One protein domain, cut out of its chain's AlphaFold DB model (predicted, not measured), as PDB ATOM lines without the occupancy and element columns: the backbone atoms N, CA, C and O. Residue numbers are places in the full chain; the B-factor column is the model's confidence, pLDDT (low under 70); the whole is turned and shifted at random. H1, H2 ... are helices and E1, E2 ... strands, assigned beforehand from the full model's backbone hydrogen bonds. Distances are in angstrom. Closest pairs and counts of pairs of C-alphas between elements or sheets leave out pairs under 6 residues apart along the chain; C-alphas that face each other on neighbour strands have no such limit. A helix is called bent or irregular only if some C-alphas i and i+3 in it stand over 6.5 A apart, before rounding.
ATOM      1  N   LYS A 366      27.107  17.229  41.682       93.56
ATOM      2  CA  LYS A 366      26.458  16.407  42.714       93.56
ATOM      3  C   LYS A 366      25.179  17.068  43.226       93.56
ATOM      4  O   LYS A 366      24.146  16.409  43.277       93.56
ATOM      5  N   HIS A 367      25.236  18.358  43.544       93.38
ATOM      6  CA  HIS A 367      24.100  19.145  44.009       93.38
ATOM      7  C   HIS A 367      22.983  19.180  42.960       93.38
ATOM      8  O   HIS A 367      21.838  18.876  43.284       93.38
ATOM      9  N   ALA A 368      23.309  19.422  41.686       93.31
ATOM     10  CA  ALA A 368      22.333  19.351  40.599       93.31
ATOM     11  C   ALA A 368      21.646  17.972  40.507       93.31
ATOM     12  O   ALA A 368      20.424  17.903  40.385       93.31
ATOM     13  N   CYS A 369      22.400  16.874  40.636       92.38
ATOM     14  CA  CYS A 369      21.827  15.525  40.659       92.38
ATOM     15  C   CYS A 369      20.939  15.289  41.898       92.38
ATOM     16  O   CYS A 369      19.872  14.692  41.779       92.38
ATOM     17  N   GLN A 370      21.328  15.801  43.072       93.06
ATOM     18  CA  GLN A 370      20.537  15.711  44.306       93.06
ATOM     19  C   GLN A 370      19.219  16.499  44.221       93.06
ATOM     20  O   GLN A 370      18.197  16.015  44.704       93.06
ATOM     21  N   LEU A 371      19.208  17.675  43.579       93.94
ATOM     22  CA  LEU A 371      17.976  18.430  43.314       93.94
ATOM     23  C   LEU A 371      17.033  17.652  42.382       93.94
ATOM     24  O   LEU A 371      15.837  17.562  42.662       93.94
ATOM     25  N   SER A 372      17.561  17.044  41.313       92.75
ATOM     26  CA  SER A 372      16.779  16.182  40.414       92.75
ATOM     27  C   SER A 372      16.205  14.962  41.135       92.75
ATOM     28  O   SER A 372      15.009  14.696  41.018       92.75
ATOM     29  N   GLN A 373      17.012  14.259  41.935       91.50
ATOM     30  CA  GLN A 373      16.561  13.114  42.727       91.50
ATOM     31  C   GLN A 373      15.454  13.517  43.718       91.50
ATOM     32  O   GLN A 373      14.409  12.869  43.758       91.50
ATOM     33  N   ARG A 374      15.627  14.629  44.451       92.62
ATOM     34  CA  ARG A 374      14.625  15.161  45.394       92.62
ATOM     35  C   ARG A 374      13.296  15.474  44.707       92.62
ATOM     36  O   ARG A 374      12.241  15.149  45.257       92.62
ATOM     37  N   LEU A 375      13.330  16.058  43.505       92.75
ATOM     38  CA  LEU A 375      12.120  16.303  42.718       92.75
ATOM     39  C   LEU A 375      11.482  14.985  42.260       92.75
ATOM     40  O   LEU A 375      10.282  14.803  42.440       92.75
ATOM     41  N   GLN A 376      12.266  14.047  41.714       91.12
ATOM     42  CA  GLN A 376      11.755  12.768  41.207       91.12
ATOM     43  C   GLN A 376      11.110  11.924  42.325       91.12
ATOM     44  O   GLN A 376       9.999  11.426  42.154       91.12
ATOM     45  N   GLU A 377      11.753  11.808  43.491       90.88
ATOM     46  CA  GLU A 377      11.230  11.088  44.667       90.88
ATOM     47  C   GLU A 377       9.995  11.747  45.296       90.88
ATOM     48  O   GLU A 377       9.228  11.088  46.005       90.88
ATOM     49  N   SER A 378       9.811  13.048  45.081       91.75
ATOM     50  CA  SER A 378       8.653  13.790  45.577       91.75
ATOM     51  C   SER A 378       7.483  13.711  44.599       91.75
ATOM     52  O   SER A 378       6.376  13.390  45.018       91.75
ATOM     53  N   LEU A 379       7.725  13.888  43.295       90.81
ATOM     54  CA  LEU A 379       6.705  13.726  42.252       90.81
ATOM     55  C   LEU A 379       6.209  12.275  42.129       90.81
ATOM     56  O   LEU A 379       5.023  12.080  41.897       90.81
ATOM     57  N   LYS A 380       7.045  11.259  42.399       88.81
ATOM     58  CA  LYS A 380       6.616   9.842  42.494       88.81
ATOM     59  C   LYS A 380       5.556   9.570  43.581       88.81
ATOM     60  O   LYS A 380       4.975   8.491  43.598       88.81
ATOM     61  N   LYS A 381       5.296  10.524  44.486       88.75
ATOM     62  CA  LYS A 381       4.242  10.459  45.522       88.75
ATOM     63  C   LYS A 381       2.984  11.255  45.140       88.75
ATOM     64  O   LYS A 381       2.060  11.349  45.943       88.75
ATOM     65  N   VAL A 382       2.962  11.877  43.959       87.44
ATOM     66  CA  VAL A 382       1.916  12.805  43.520       87.44
ATOM     67  C   VAL A 382       1.089  12.169  42.407       87.44
ATOM     68  O   VAL A 382       1.545  12.011  41.276       87.44
ATOM     69  N   ASN A 383      -0.159  11.831  42.733       83.94
ATOM     70  CA  ASN A 383      -1.126  11.306  41.770       83.94
ATOM     71  C   ASN A 383      -1.340  12.292  40.606       83.94
ATOM     72  O   ASN A 383      -1.263  13.507  40.787       83.94
ATOM     73  N   HIS A 384      -1.657  11.763  39.422       85.38
ATOM     74  CA  HIS A 384      -1.873  12.525  38.180       85.38
ATOM     75  C   HIS A 384      -0.643  13.271  37.620       85.38
ATOM     76  O   HIS A 384      -0.777  14.057  36.682       85.38
ATOM     77  N   ILE A 385       0.566  12.997  38.125       88.56
ATOM     78  CA  ILE A 385       1.828  13.398  37.486       88.56
ATOM     79  C   ILE A 385       2.526  12.153  36.930       88.56
ATOM     80  O   ILE A 385       2.863  11.238  37.675       88.56
ATOM     81  N   LYS A 386       2.785  12.133  35.618       87.00
ATOM     82  CA  LYS A 386       3.629  11.125  34.963       87.00
ATOM     83  C   LYS A 386       5.050  11.671  34.824       87.00
ATOM     84  O   LYS A 386       5.234  12.760  34.278       87.00
ATOM     85  N   ILE A 387       6.050  10.904  35.254       86.94
ATOM     86  CA  ILE A 387       7.466  11.174  34.966       86.94
ATOM     87  C   ILE A 387       7.860  10.404  33.695       86.94
ATOM     88  O   ILE A 387       7.433   9.273  33.482       86.94
ATOM     89  N   LEU A 388       8.645  11.030  32.816       79.88
ATOM     90  CA  LEU A 388       9.031  10.458  31.515       79.88
ATOM     91  C   LEU A 388      10.326   9.630  31.565       79.88
ATOM     92  O   LEU A 388      10.602   8.873  30.640       79.88
ATOM     93  N   VAL A 389      11.113   9.766  32.638       72.00
ATOM     94  CA  VAL A 389      12.316   8.965  32.914       72.00
ATOM     95  C   VAL A 389      12.264   8.478  34.357       72.00
ATOM     96  O   VAL A 389      12.335   9.286  35.288       72.00
ATOM     97  N   GLU A 390      12.169   7.166  34.558       64.50
ATOM     98  CA  GLU A 390      12.157   6.576  35.904       64.50
ATOM     99  C   GLU A 390      13.412   5.757  36.227       64.50
ATOM    100  O   GLU A 390      13.823   5.748  37.389       64.50
ATOM    101  N   ASP A 391      14.048   5.158  35.211       59.66
ATOM    102  CA  ASP A 391      15.169   4.212  35.346       59.66
ATOM    103  C   ASP A 391      16.517   4.861  35.721       59.66
ATOM    104  O   ASP A 391      17.389   4.215  36.306       59.66
ATOM    105  N   GLU A 392      16.729   6.139  35.390       61.78
ATOM    106  CA  GLU A 392      18.013   6.826  35.598       61.78
ATOM    107  C   GLU A 392      18.018   7.650  36.895       61.78
ATOM    108  O   GLU A 392      17.968   8.879  36.878       61.78
ATOM    109  N   LEU A 393      18.138   6.949  38.030       58.56
ATOM    110  CA  LEU A 393      18.202   7.496  39.402       58.56
ATOM    111  C   LEU A 393      19.264   8.595  39.634       58.56
ATOM    112  O   LEU A 393      19.212   9.288  40.645       58.56
ATOM    113  N   SER A 394      20.235   8.746  38.730       66.94
ATOM    114  CA  SER A 394      21.290   9.766  38.788       66.94
ATOM    115  C   SER A 394      21.218  10.792  37.648       66.94
ATOM    116  O   SER A 394      22.225  11.438  37.359       66.94
ATOM    117  N   SER A 395      20.085  10.910  36.944       82.06
ATOM    118  CA  SER A 395      19.954  11.866  35.842       82.06
ATOM    119  C   SER A 395      19.839  13.312  36.358       82.06
ATOM    120  O   SER A 395      18.979  13.606  37.192       82.06
ATOM    121  N   PRO A 396      20.647  14.260  35.846       86.88
ATOM    122  CA  PRO A 396      20.531  15.686  36.154       86.88
ATOM    123  C   PRO A 396      19.323  16.376  35.483       86.88
ATOM    124  O   PRO A 396      19.225  17.604  35.540       86.88
ATOM    125  N   VAL A 397      18.402  15.626  34.867       90.44
ATOM    126  CA  VAL A 397      17.173  16.138  34.239       90.44
ATOM    127  C   VAL A 397      15.962  15.333  34.711       90.44
ATOM    128  O   VAL A 397      15.976  14.107  34.676       90.44
ATOM    129  N   VAL A 398      14.888  16.030  35.083       91.25
ATOM    130  CA  VAL A 398      13.567  15.444  35.344       91.25
ATOM    131  C   VAL A 398      12.574  16.070  34.374       91.25
ATOM    132  O   VAL A 398      12.432  17.293  34.338       91.25
ATOM    133  N   VAL A 399      11.871  15.245  33.598       91.19
ATOM    134  CA  VAL A 399      10.767  15.702  32.742       91.19
ATOM    135  C   VAL A 399       9.483  15.009  33.177       91.19
ATOM    136  O   VAL A 399       9.452  13.786  33.331       91.19
ATOM    137  N   PHE A 400       8.439  15.799  33.410       91.94
ATOM    138  CA  PHE A 400       7.156  15.348  33.937       91.94
ATOM    139  C   PHE A 400       5.992  16.089  33.271       91.94
ATOM    140  O   PHE A 400       6.163  17.182  32.725       91.94
ATOM    141  N   ARG A 401       4.798  15.495  33.314       90.75
ATOM    142  CA  ARG A 401       3.557  16.115  32.832       90.75
ATOM    143  C   ARG A 401       2.354  15.704  33.679       90.75
ATOM    144  O   ARG A 401       2.319  14.596  34.213       90.75
ATOM    145  N   PHE A 402       1.365  16.586  33.772       89.88
ATOM    146  CA  PHE A 402       0.023  16.242  34.228       89.88
ATOM    147  C   PHE A 402      -0.604  15.215  33.277       89.88
ATOM    148  O   PHE A 402      -0.437  15.295  32.052       89.88
ATOM    149  N   PHE A 403      -1.292  14.234  33.854       84.06
ATOM    150  CA  PHE A 403      -1.944  13.150  33.137       84.06
ATOM    151  C   PHE A 403      -3.103  12.565  33.948       84.06
ATOM    152  O   PHE A 403      -2.969  12.288  35.140       84.06
ATOM    153  N   GLN A 404      -4.223  12.312  33.280       76.50
ATOM    154  CA  GLN A 404      -5.395  11.682  33.869       76.50
ATOM    155  C   GLN A 404      -5.958  10.660  32.881       76.50
ATOM    156  O   GLN A 404      -6.342  11.015  31.770       76.50
ATOM    157  N   GLU A 405      -5.998   9.392  33.287       60.06
ATOM    158  CA  GLU A 405      -6.729   8.360  32.551       60.06
ATOM    159  C   GLU A 405      -8.227   8.558  32.787       60.06
ATOM    160  O   GLU A 405      -8.702   8.578  33.925       60.06
ATOM    161  N   LEU A 406      -8.971   8.739  31.696       53.75
ATOM    162  CA  LEU A 406     -10.427   8.699  31.717       53.75
ATOM    163  C   LEU A 406     -10.872   7.227  31.800       53.75
ATOM    164  O   LEU A 406     -10.284   6.379  31.122       53.75
ATOM    165  N   GLY A 427      -5.914  11.340  19.972       47.66
ATOM    166  CA  GLY A 427      -5.224  12.605  19.682       47.66
ATOM    167  C   GLY A 427      -5.833  13.819  20.401       47.66
ATOM    168  O   GLY A 427      -5.106  14.680  20.883       47.66
ATOM    169  N   ARG A 428      -7.165  13.883  20.523       47.06
ATOM    170  CA  ARG A 428      -7.885  15.046  21.073       47.06
ATOM    171  C   ARG A 428      -7.742  15.155  22.597       47.06
ATOM    172  O   ARG A 428      -7.647  16.257  23.132       47.06
ATOM    173  N   GLU A 429      -7.662  14.012  23.274       53.22
ATOM    174  CA  GLU A 429      -7.406  13.905  24.719       53.22
ATOM    175  C   GLU A 429      -6.001  14.407  25.090       53.22
ATOM    176  O   GLU A 429      -5.852  15.174  26.045       53.22
ATOM    177  N   ARG A 430      -4.981  14.056  24.286       58.59
ATOM    178  CA  ARG A 430      -3.608  14.573  24.442       58.59
ATOM    179  C   ARG A 430      -3.590  16.096  24.358       58.59
ATOM    180  O   ARG A 430      -3.112  16.740  25.283       58.59
ATOM    181  N   HIS A 431      -4.216  16.665  23.329       62.19
ATOM    182  CA  HIS A 431      -4.237  18.113  23.122       62.19
ATOM    183  C   HIS A 431      -4.924  18.904  24.244       62.19
ATOM    184  O   HIS A 431      -4.455  19.980  24.602       62.19
ATOM    185  N   SER A 432      -5.968  18.361  24.884       66.75
ATOM    186  CA  SER A 432      -6.526  19.001  26.089       66.75
ATOM    187  C   SER A 432      -5.551  18.977  27.274       66.75
ATOM    188  O   SER A 432      -5.452  19.961  28.006       66.75
ATOM    189  N   CYS A 433      -4.782  17.895  27.443       78.00
ATOM    190  CA  CYS A 433      -3.707  17.846  28.436       78.00
ATOM    191  C   CYS A 433      -2.532  18.776  28.080       78.00
ATOM    192  O   CYS A 433      -1.895  19.305  28.989       78.00
ATOM    193  N   ASP A 434      -2.242  19.000  26.796       85.38
ATOM    194  CA  ASP A 434      -1.136  19.853  26.334       85.38
ATOM    195  C   ASP A 434      -1.316  21.314  26.790       85.38
ATOM    196  O   ASP A 434      -0.403  21.920  27.357       85.38
ATOM    197  N   ALA A 435      -2.518  21.879  26.624       86.12
ATOM    198  CA  ALA A 435      -2.829  23.231  27.095       86.12
ATOM    199  C   ALA A 435      -2.766  23.355  28.629       86.12
ATOM    200  O   ALA A 435      -2.166  24.297  29.151       86.12
ATOM    201  N   LEU A 436      -3.317  22.373  29.353       88.19
ATOM    202  CA  LEU A 436      -3.253  22.299  30.817       88.19
ATOM    203  C   LEU A 436      -1.802  22.227  31.333       88.19
ATOM    204  O   LEU A 436      -1.455  22.902  32.302       88.19
ATOM    205  N   ASN A 437      -0.933  21.462  30.659       91.69
ATOM    206  CA  ASN A 437       0.493  21.373  30.981       91.69
ATOM    207  C   ASN A 437       1.250  22.680  30.703       91.69
ATOM    208  O   ASN A 437       2.117  23.058  31.493       91.69
ATOM    209  N   ARG A 438       0.907  23.397  29.624       91.06
ATOM    210  CA  ARG A 438       1.474  24.722  29.315       91.06
ATOM    211  C   ARG A 438       1.137  25.737  30.405       91.06
ATOM    212  O   ARG A 438       2.046  26.339  30.973       91.06
ATOM    213  N   TRP A 439      -0.142  25.830  30.777       90.88
ATOM    214  CA  TRP A 439      -0.604  26.700  31.862       90.88
ATOM    215  C   TRP A 439       0.036  26.346  33.211       90.88
ATOM    216  O   TRP A 439       0.528  27.233  33.907       90.88
ATOM    217  N   LEU A 440       0.101  25.057  33.572       91.56
ATOM    218  CA  LEU A 440       0.775  24.618  34.800       91.56
ATOM    219  C   LEU A 440       2.256  25.033  34.798       91.56
ATOM    220  O   LEU A 440       2.739  25.586  35.783       91.56
ATOM    221  N   GLY A 441       2.968  24.813  33.692       89.81
ATOM    222  CA  GLY A 441       4.373  25.192  33.555       89.81
ATOM    223  C   GLY A 441       4.618  26.702  33.668       89.81
ATOM    224  O   GLY A 441       5.562  27.120  34.341       89.81
ATOM    225  N   GLU A 442       3.745  27.526  33.087       90.12
ATOM    226  CA  GLU A 442       3.761  28.986  33.245       90.12
ATOM    227  C   GLU A 442       3.507  29.405  34.702       90.12
ATOM    228  O   GLU A 442       4.266  30.203  35.256       90.12
ATOM    229  N   GLN A 443       2.501  28.818  35.359       89.75
ATOM    230  CA  GLN A 443       2.192  29.081  36.768       89.75
ATOM    231  C   GLN A 443       3.336  28.685  37.713       89.75
ATOM    232  O   GLN A 443       3.617  29.411  38.669       89.75
ATOM    233  N   LEU A 444       4.016  27.565  37.454       91.69
ATOM    234  CA  LEU A 444       5.188  27.133  38.220       91.69
ATOM    235  C   LEU A 444       6.381  28.072  38.001       91.69
ATOM    236  O   LEU A 444       7.038  28.454  38.968       91.69
ATOM    237  N   LYS A 445       6.625  28.503  36.755       88.69
ATOM    238  CA  LYS A 445       7.686  29.466  36.417       88.69
ATOM    239  C   LYS A 445       7.458  30.837  37.070       88.69
ATOM    240  O   LYS A 445       8.425  31.467  37.485       88.69
ATOM    241  N   GLN A 446       6.204  31.283  37.188       88.62
ATOM    242  CA  GLN A 446       5.841  32.529  37.875       88.62
ATOM    243  C   GLN A 446       6.009  32.442  39.401       88.62
ATOM    244  O   GLN A 446       6.513  33.381  40.008       88.62
ATOM    245  N   GLN A 447       5.605  31.332  40.029       88.62
ATOM    246  CA  GLN A 447       5.634  31.187  41.495       88.62
ATOM    247  C   GLN A 447       6.997  30.743  42.051       88.62
ATOM    248  O   GLN A 447       7.341  31.117  43.169       88.62
ATOM    249  N   VAL A 448       7.777  29.960  41.295       88.81
ATOM    250  CA  VAL A 448       9.110  29.472  41.698       88.81
ATOM    251  C   VAL A 448      10.123  29.704  40.562       88.81
ATOM    252  O   VAL A 448      10.670  28.745  40.008       88.81
ATOM    253  N   PRO A 449      10.414  30.966  40.181       85.81
ATOM    254  CA  PRO A 449      11.336  31.278  39.080       85.81
ATOM    255  C   PRO A 449      12.757  30.752  39.335       85.81
ATOM    256  O   PRO A 449      13.452  30.360  38.398       85.81
ATOM    257  N   VAL A 450      13.157  30.657  40.608       86.94
ATOM    258  CA  VAL A 450      14.445  30.108  41.070       86.94
ATOM    259  C   VAL A 450      14.634  28.637  40.664       86.94
ATOM    260  O   VAL A 450      15.767  28.188  40.525       86.94
ATOM    261  N   SER A 451      13.561  27.885  40.390       85.38
ATOM    262  CA  SER A 451      13.656  26.499  39.901       85.38
ATOM    263  C   SER A 451      14.279  26.378  38.501       85.38
ATOM    264  O   SER A 451      14.812  25.324  38.148       85.38
ATOM    265  N   GLY A 452      14.202  27.430  37.676       84.75
ATOM    266  CA  GLY A 452      14.613  27.369  36.273       84.75
ATOM    267  C   GLY A 452      13.806  26.368  35.436       84.75
ATOM    268  O   GLY A 452      14.344  25.800  34.484       84.75
ATOM    269  N   LEU A 453      12.544  26.107  35.803       90.81
ATOM    270  CA  LEU A 453      11.661  25.209  35.061       90.81
ATOM    271  C   LEU A 453      11.441  25.705  33.621       90.81
ATOM    272  O   LEU A 453      11.214  26.891  33.374       90.81
ATOM    273  N   THR A 454      11.463  24.772  32.671       90.69
ATOM    274  CA  THR A 454      11.209  25.027  31.248       90.69
ATOM    275  C   THR A 454       9.997  24.234  30.768       90.69
ATOM    276  O   THR A 454       9.811  23.086  31.164       90.69
ATOM    277  N   VAL A 455       9.167  24.841  29.921       90.44
ATOM    278  CA  VAL A 455       8.061  24.162  29.225       90.44
ATOM    279  C   VAL A 455       8.545  23.781  27.832       90.44
ATOM    280  O   VAL A 455       9.230  24.576  27.187       90.44
ATOM    281  N   MET A 456       8.230  22.571  27.378       88.94
ATOM    282  CA  MET A 456       8.656  22.078  26.073       88.94
ATOM    283  C   MET A 456       7.657  21.095  25.466       88.94
ATOM    284  O   MET A 456       7.001  20.348  26.185       88.94
ATOM    285  N   ASP A 457       7.600  21.054  24.140       86.94
ATOM    286  CA  ASP A 457       6.723  20.159  23.387       86.94
ATOM    287  C   ASP A 457       7.518  18.969  22.821       86.94
ATOM    288  O   ASP A 457       8.567  19.147  22.196       86.94
ATOM    289  N   LEU A 458       7.036  17.743  23.063       82.25
ATOM    290  CA  LEU A 458       7.641  16.489  22.600       82.25
ATOM    291  C   LEU A 458       6.749  15.812  21.550       82.25
ATOM    292  O   LEU A 458       5.577  15.558  21.817       82.25
ATOM    293  N   GLU A 459       7.320  15.423  20.402       74.31
ATOM    294  CA  GLU A 459       6.590  14.862  19.240       74.31
ATOM    295  C   GLU A 459       5.663  13.667  19.566       74.31
ATOM    296  O   GLU A 459       4.675  13.448  18.871       74.31
ATOM    297  N   VAL A 460       5.975  12.888  20.612       72.69
ATOM    298  CA  VAL A 460       5.241  11.662  20.996       72.69
ATOM    299  C   VAL A 460       4.385  11.835  22.259       72.69
ATOM    300  O   VAL A 460       3.324  11.217  22.367       72.69
ATOM    301  N   GLU A 461       4.838  12.654  23.212       73.75
ATOM    302  CA  GLU A 461       4.314  12.728  24.592       73.75
ATOM    303  C   GLU A 461       3.630  14.065  24.935       73.75
ATOM    304  O   GLU A 461       3.037  14.168  26.007       73.75
ATOM    305  N   GLY A 462       3.653  15.052  24.029       83.88
ATOM    306  CA  GLY A 462       2.931  16.319  24.186       83.88
ATOM    307  C   GLY A 462       3.694  17.396  24.962       83.88
ATOM    308  O   GLY A 462       4.927  17.357  25.064       83.88
ATOM    309  N   THR A 463       2.970  18.377  25.500       88.88
ATOM    310  CA  THR A 463       3.543  19.463  26.307       88.88
ATOM    311  C   THR A 463       3.968  18.949  27.681       88.88
ATOM    312  O   THR A 463       3.169  18.407  28.445       88.88
ATOM    313  N   CYS A 464       5.239  19.152  28.013       91.38
ATOM    314  CA  CYS A 464       5.888  18.636  29.212       91.38
ATOM    315  C   CYS A 464       6.657  19.737  29.956       91.38
ATOM    316  O   CYS A 464       7.129  20.713  29.366       91.38
ATOM    317  N   MET A 465       6.846  19.546  31.260       93.12
ATOM    318  CA  MET A 465       7.678  20.399  32.106       93.12
ATOM    319  C   MET A 465       9.031  19.728  32.335       93.12
ATOM    320  O   MET A 465       9.105  18.590  32.798       93.12
ATOM    321  N   ARG A 466      10.111  20.444  32.028       92.75
ATOM    322  CA  ARG A 466      11.495  20.009  32.216       92.75
ATOM    323  C   ARG A 466      12.169  20.833  33.308       92.75
ATOM    324  O   ARG A 466      12.380  22.039  33.163       92.75
ATOM    325  N   PHE A 467      12.590  20.137  34.356       93.06
ATOM    326  CA  PHE A 467      13.513  20.611  35.378       93.06
ATOM    327  C   PHE A 467      14.919  20.093  35.050       93.06
ATOM    328  O   PHE A 467      15.112  18.904  34.794       93.06
ATOM    329  N   SER A 468      15.904  20.987  34.990       91.94
ATOM    330  CA  SER A 468      17.247  20.670  34.483       91.94
ATOM    331  C   SER A 468      18.323  21.405  35.298       91.94
ATOM    332  O   SER A 468      19.063  22.202  34.720       91.94
ATOM    333  N   PRO A 469      18.421  21.173  36.626       91.50
ATOM    334  CA  PRO A 469      19.222  21.974  37.562       91.50
ATOM    335  C   PRO A 469      20.707  22.074  37.201       91.50
ATOM    336  O   PRO A 469      21.335  23.077  37.517       91.50
ATOM    337  N   LEU A 470      21.263  21.104  36.467       91.00
ATOM    338  CA  LEU A 470      22.629  21.180  35.929       91.00
ATOM    339  C   LEU A 470      22.836  22.343  34.938       91.00
ATOM    340  O   LEU A 470      23.968  22.731  34.703       91.00
ATOM    341  N   MET A 471      21.771  22.895  34.347       88.31
ATOM    342  CA  MET A 471      21.821  24.074  33.469       88.31
ATOM    343  C   MET A 471      21.526  25.385  34.217       88.31
ATOM    344  O   MET A 471      21.890  26.453  33.733       88.31
ATOM    345  N   THR A 472      20.798  25.325  35.340       88.44
ATOM    346  CA  THR A 472      20.129  26.495  35.942       88.44
ATOM    347  C   THR A 472      20.536  26.777  37.385       88.44
ATOM    348  O   THR A 472      20.720  27.940  37.741       88.44
ATOM    349  N   ALA A 473      20.730  25.754  38.223       86.31
ATOM    350  CA  ALA A 473      20.885  25.927  39.669       86.31
ATOM    351  C   ALA A 473      22.155  26.694  40.057       86.31
ATOM    352  O   ALA A 473      22.146  27.468  41.011       86.31
ATOM    353  N   ALA A 474      23.229  26.549  39.279       84.69
ATOM    354  CA  ALA A 474      24.477  27.275  39.495       84.69
ATOM    355  C   ALA A 474      24.393  28.786  39.177       84.69
ATOM    356  O   ALA A 474      25.258  29.533  39.630       84.69
ATOM    357  N   VAL A 475      23.373  29.223  38.422       83.19
ATOM    358  CA  VAL A 475      23.126  30.632  38.048       83.19
ATOM    359  C   VAL A 475      21.985  31.236  38.874       83.19
ATOM    360  O   VAL A 475      22.078  32.376  39.317       83.19
ATOM    361  N   LEU A 476      20.914  30.469  39.112       84.38
ATOM    362  CA  LEU A 476      19.742  30.912  39.877       84.38
ATOM    363  C   LEU A 476      19.909  30.758  41.397       84.38
ATOM    364  O   LEU A 476      19.159  31.370  42.151       84.38
ATOM    365  N   GLY A 477      20.874  29.954  41.854       86.12
ATOM    366  CA  GLY A 477      21.106  29.678  43.275       86.12
ATOM    367  C   GLY A 477      20.149  28.652  43.896       86.12
ATOM    368  O   GLY A 477      20.068  28.592  45.121       86.12
ATOM    369  N   THR A 478      19.443  27.868  43.071       89.94
ATOM    370  CA  THR A 478      18.387  26.916  43.464       89.94
ATOM    371  C   THR A 478      18.833  25.941  44.551       89.94
ATOM    372  O   THR A 478      19.891  25.324  44.441       89.94
ATOM    373  N   ARG A 479      17.990  25.748  45.566       93.19
ATOM    374  CA  ARG A 479      18.194  24.888  46.739       93.19
ATOM    375  C   ARG A 479      17.149  23.774  46.804       93.19
ATOM    376  O   ARG A 479      16.171  23.755  46.061       93.19
ATOM    377  N   GLY A 480      17.326  22.853  47.754       91.88
ATOM    378  CA  GLY A 480      16.319  21.826  48.054       91.88
ATOM    379  C   GLY A 480      14.981  22.404  48.537       91.88
ATOM    380  O   GLY A 480      13.942  21.806  48.286       91.88
ATOM    381  N   GLU A 481      15.005  23.581  49.164       93.06
ATOM    382  CA  GLU A 481      13.820  24.326  49.615       93.06
ATOM    383  C   GLU A 481      12.961  24.798  48.425       93.06
ATOM    384  O   GLU A 481      11.747  24.598  48.429       93.06
ATOM    385  N   ASP A 482      13.583  25.318  47.357       93.19
ATOM    386  CA  ASP A 482      12.880  25.711  46.124       93.19
ATOM    387  C   ASP A 482      12.242  24.503  45.417       93.19
ATOM    388  O   ASP A 482      11.185  24.617  44.796       93.19
ATOM    389  N   VAL A 483      12.872  23.324  45.511       93.56
ATOM    390  CA  VAL A 483      12.334  22.067  44.961       93.56
ATOM    391  C   VAL A 483      11.108  21.600  45.749       93.56
ATOM    392  O   VAL A 483      10.119  21.193  45.138       93.56
ATOM    393  N   ASP A 484      11.122  21.712  47.079       93.50
ATOM    394  CA  ASP A 484       9.946  21.412  47.904       93.50
ATOM    395  C   ASP A 484       8.806  22.406  47.623       93.50
ATOM    396  O   ASP A 484       7.653  21.996  47.474       93.50
ATOM    397  N   GLN A 485       9.119  23.699  47.467       93.25
ATOM    398  CA  GLN A 485       8.145  24.728  47.091       93.25
ATOM    399  C   GLN A 485       7.550  24.470  45.696       93.25
ATOM    400  O   GLN A 485       6.343  24.636  45.503       93.25
ATOM    401  N   LEU A 486       8.360  24.019  44.733       93.69
ATOM    402  CA  LEU A 486       7.896  23.620  43.402       93.69
ATOM    403  C   LEU A 486       6.901  22.451  43.489       93.69
ATOM    404  O   LEU A 486       5.837  22.510  42.873       93.69
ATOM    405  N   VAL A 487       7.197  21.423  44.293       93.44
ATOM    406  CA  VAL A 487       6.291  20.279  44.519       93.44
ATOM    407  C   VAL A 487       5.003  20.716  45.219       93.44
ATOM    408  O   VAL A 487       3.919  20.324  44.785       93.44
ATOM    409  N   ALA A 488       5.090  21.558  46.251       93.31
ATOM    410  CA  ALA A 488       3.921  22.105  46.940       93.31
ATOM    411  C   ALA A 488       3.040  22.945  45.996       93.31
ATOM    412  O   ALA A 488       1.812  22.876  46.060       93.31
ATOM    413  N   CYS A 489       3.648  23.684  45.061       92.56
ATOM    414  CA  CYS A 489       2.925  24.414  44.025       92.56
ATOM    415  C   CYS A 489       2.214  23.465  43.041       92.56
ATOM    416  O   CYS A 489       1.025  23.652  42.782       92.56
ATOM    417  N   VAL A 490       2.879  22.400  42.561       92.81
ATOM    418  CA  VAL A 490       2.233  21.351  41.742       92.81
ATOM    419  C   VAL A 490       1.027  20.761  42.481       92.81
ATOM    420  O   VAL A 490      -0.075  20.739  41.937       92.81
ATOM    421  N   GLN A 491       1.203  20.354  43.742       92.19
ATOM    422  CA  GLN A 491       0.127  19.811  44.580       92.19
ATOM    423  C   GLN A 491      -1.030  20.805  44.773       92.19
ATOM    424  O   GLN A 491      -2.189  20.408  44.696       92.19
ATOM    425  N   SER A 492      -0.737  22.097  44.950       92.38
ATOM    426  CA  SER A 492      -1.747  23.156  45.076       92.38
ATOM    427  C   SER A 492      -2.555  23.389  43.792       92.38
ATOM    428  O   SER A 492      -3.730  23.745  43.882       92.38
ATOM    429  N   LYS A 493      -1.965  23.202  42.602       90.94
ATOM    430  CA  LYS A 493      -2.662  23.406  41.319       90.94
ATOM    431  C   LYS A 493      -3.356  22.150  40.782       90.94
ATOM    432  O   LYS A 493      -4.268  22.285  39.972       90.94
ATOM    433  N   LEU A 494      -2.992  20.949  41.239       90.00
ATOM    434  CA  LEU A 494      -3.608  19.696  40.776       90.00
ATOM    435  C   LEU A 494      -5.143  19.636  40.906       90.00
ATOM    436  O   LEU A 494      -5.770  19.254  39.921       90.00
ATOM    437  N   PRO A 495      -5.784  20.063  42.017       89.19
ATOM    438  CA  PRO A 495      -7.248  20.099  42.102       89.19
ATOM    439  C   PRO A 495      -7.893  20.954  41.004       89.19
ATOM    440  O   PRO A 495      -8.889  20.545  40.414       89.19
ATOM    441  N   VAL A 496      -7.278  22.098  40.675       89.81
ATOM    442  CA  VAL A 496      -7.735  23.019  39.619       89.81
ATOM    443  C   VAL A 496      -7.666  22.349  38.242       89.81
ATOM    444  O   VAL A 496      -8.591  22.470  37.440       89.81
ATOM    445  N   LEU A 497      -6.587  21.609  37.967       88.81
ATOM    446  CA  LEU A 497      -6.395  20.883  36.707       88.81
ATOM    447  C   LEU A 497      -7.404  19.738  36.553       88.81
ATOM    448  O   LEU A 497      -8.087  19.662  35.533       88.81
TER     449      LEU A 497
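This is residues 366 to 406 and 427 to 497 of the 794 residues of the protein "pyridoxal-dependent decarboxylase domain-containing protein 1 isoform X1" of Odocoileus virginianus texanus (UniProt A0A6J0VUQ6). A strongly twisted sheet of four strands is covered by two helices, H1 along E2 and H2 along E4, and H4 packs on both helices. The short H3 sits at one end, by the first turns of H1. The printed part has 112 residues in the order H1 E1 E2 H2 E3 E4 H3 H4; the sheet order is E1, E2, E4, E3, antiparallel throughout, and the class is mixed. It is compact, with a radius of gyration of the C-alphas of 13.2 A and spans of 40 by 29 by 24 A.

H1, residues 366 to 379, begins at C-alpha 366 (26.458, 16.407, 42.714) and is 19.9 A long. E1 is residues 385 to 387, E2 398 to 402. H2, 427 to 447, is 30.6 A long. E3 is 454 to 458, E4 462 to 467, H3 469 to 476. H4, 480 to 497, is 25.4 A long and ends at C-alpha 497 (-6.395, 20.883, 36.707).

In the hairpin E1 and E2, N 386 and O 401 are 2.9 A apart; between E2 and E4, N 400 and O 465, 2.9 A; in the hairpin E3 and E4, N 464 and O 456, 2.8 A. H1 and H2 are on one face of the sheet, two layers, at heights over the sheet of 9.4 A and 6.9 A. H4 only grazes it, with residues 483 to 497. H4 touches H1 with residues 480 to 487 alone, a shallow tilt of 27 degrees, the same way; the closest C-alphas are those of Leu 371 and Gly 480, 6.1 A. H4 touches H2 at a steep tilt of 44 degrees, opposite ways, closest at the C-alphas of Leu 444 and Cys 489, 6.8 A. H3 touches H1, about perpendicular at 73 degrees, closest at the C-alphas of Ala 368 and Leu 470, 5.0 A. H1 and H2 have every O i to N i+4 pair within hydrogen-bond range; H3 has 2 of 4, H4 12 of 14. H3 is irregular, with C-alphas 471 and 474 7.3 A apart, and H4 only just, with C-alphas 492 and 495 7.0 A apart.

The C-alphas farthest apart, of Lys 366 and Arg 428, are 40.6 A apart. Residues 407 to 426 are not printed; C-alphas 406 and 427 are 13.7 A apart. Of the links printed whole, none is long. Residues 390 to 394, 405 to 406 and 427 to 432 have pLDDT under 70.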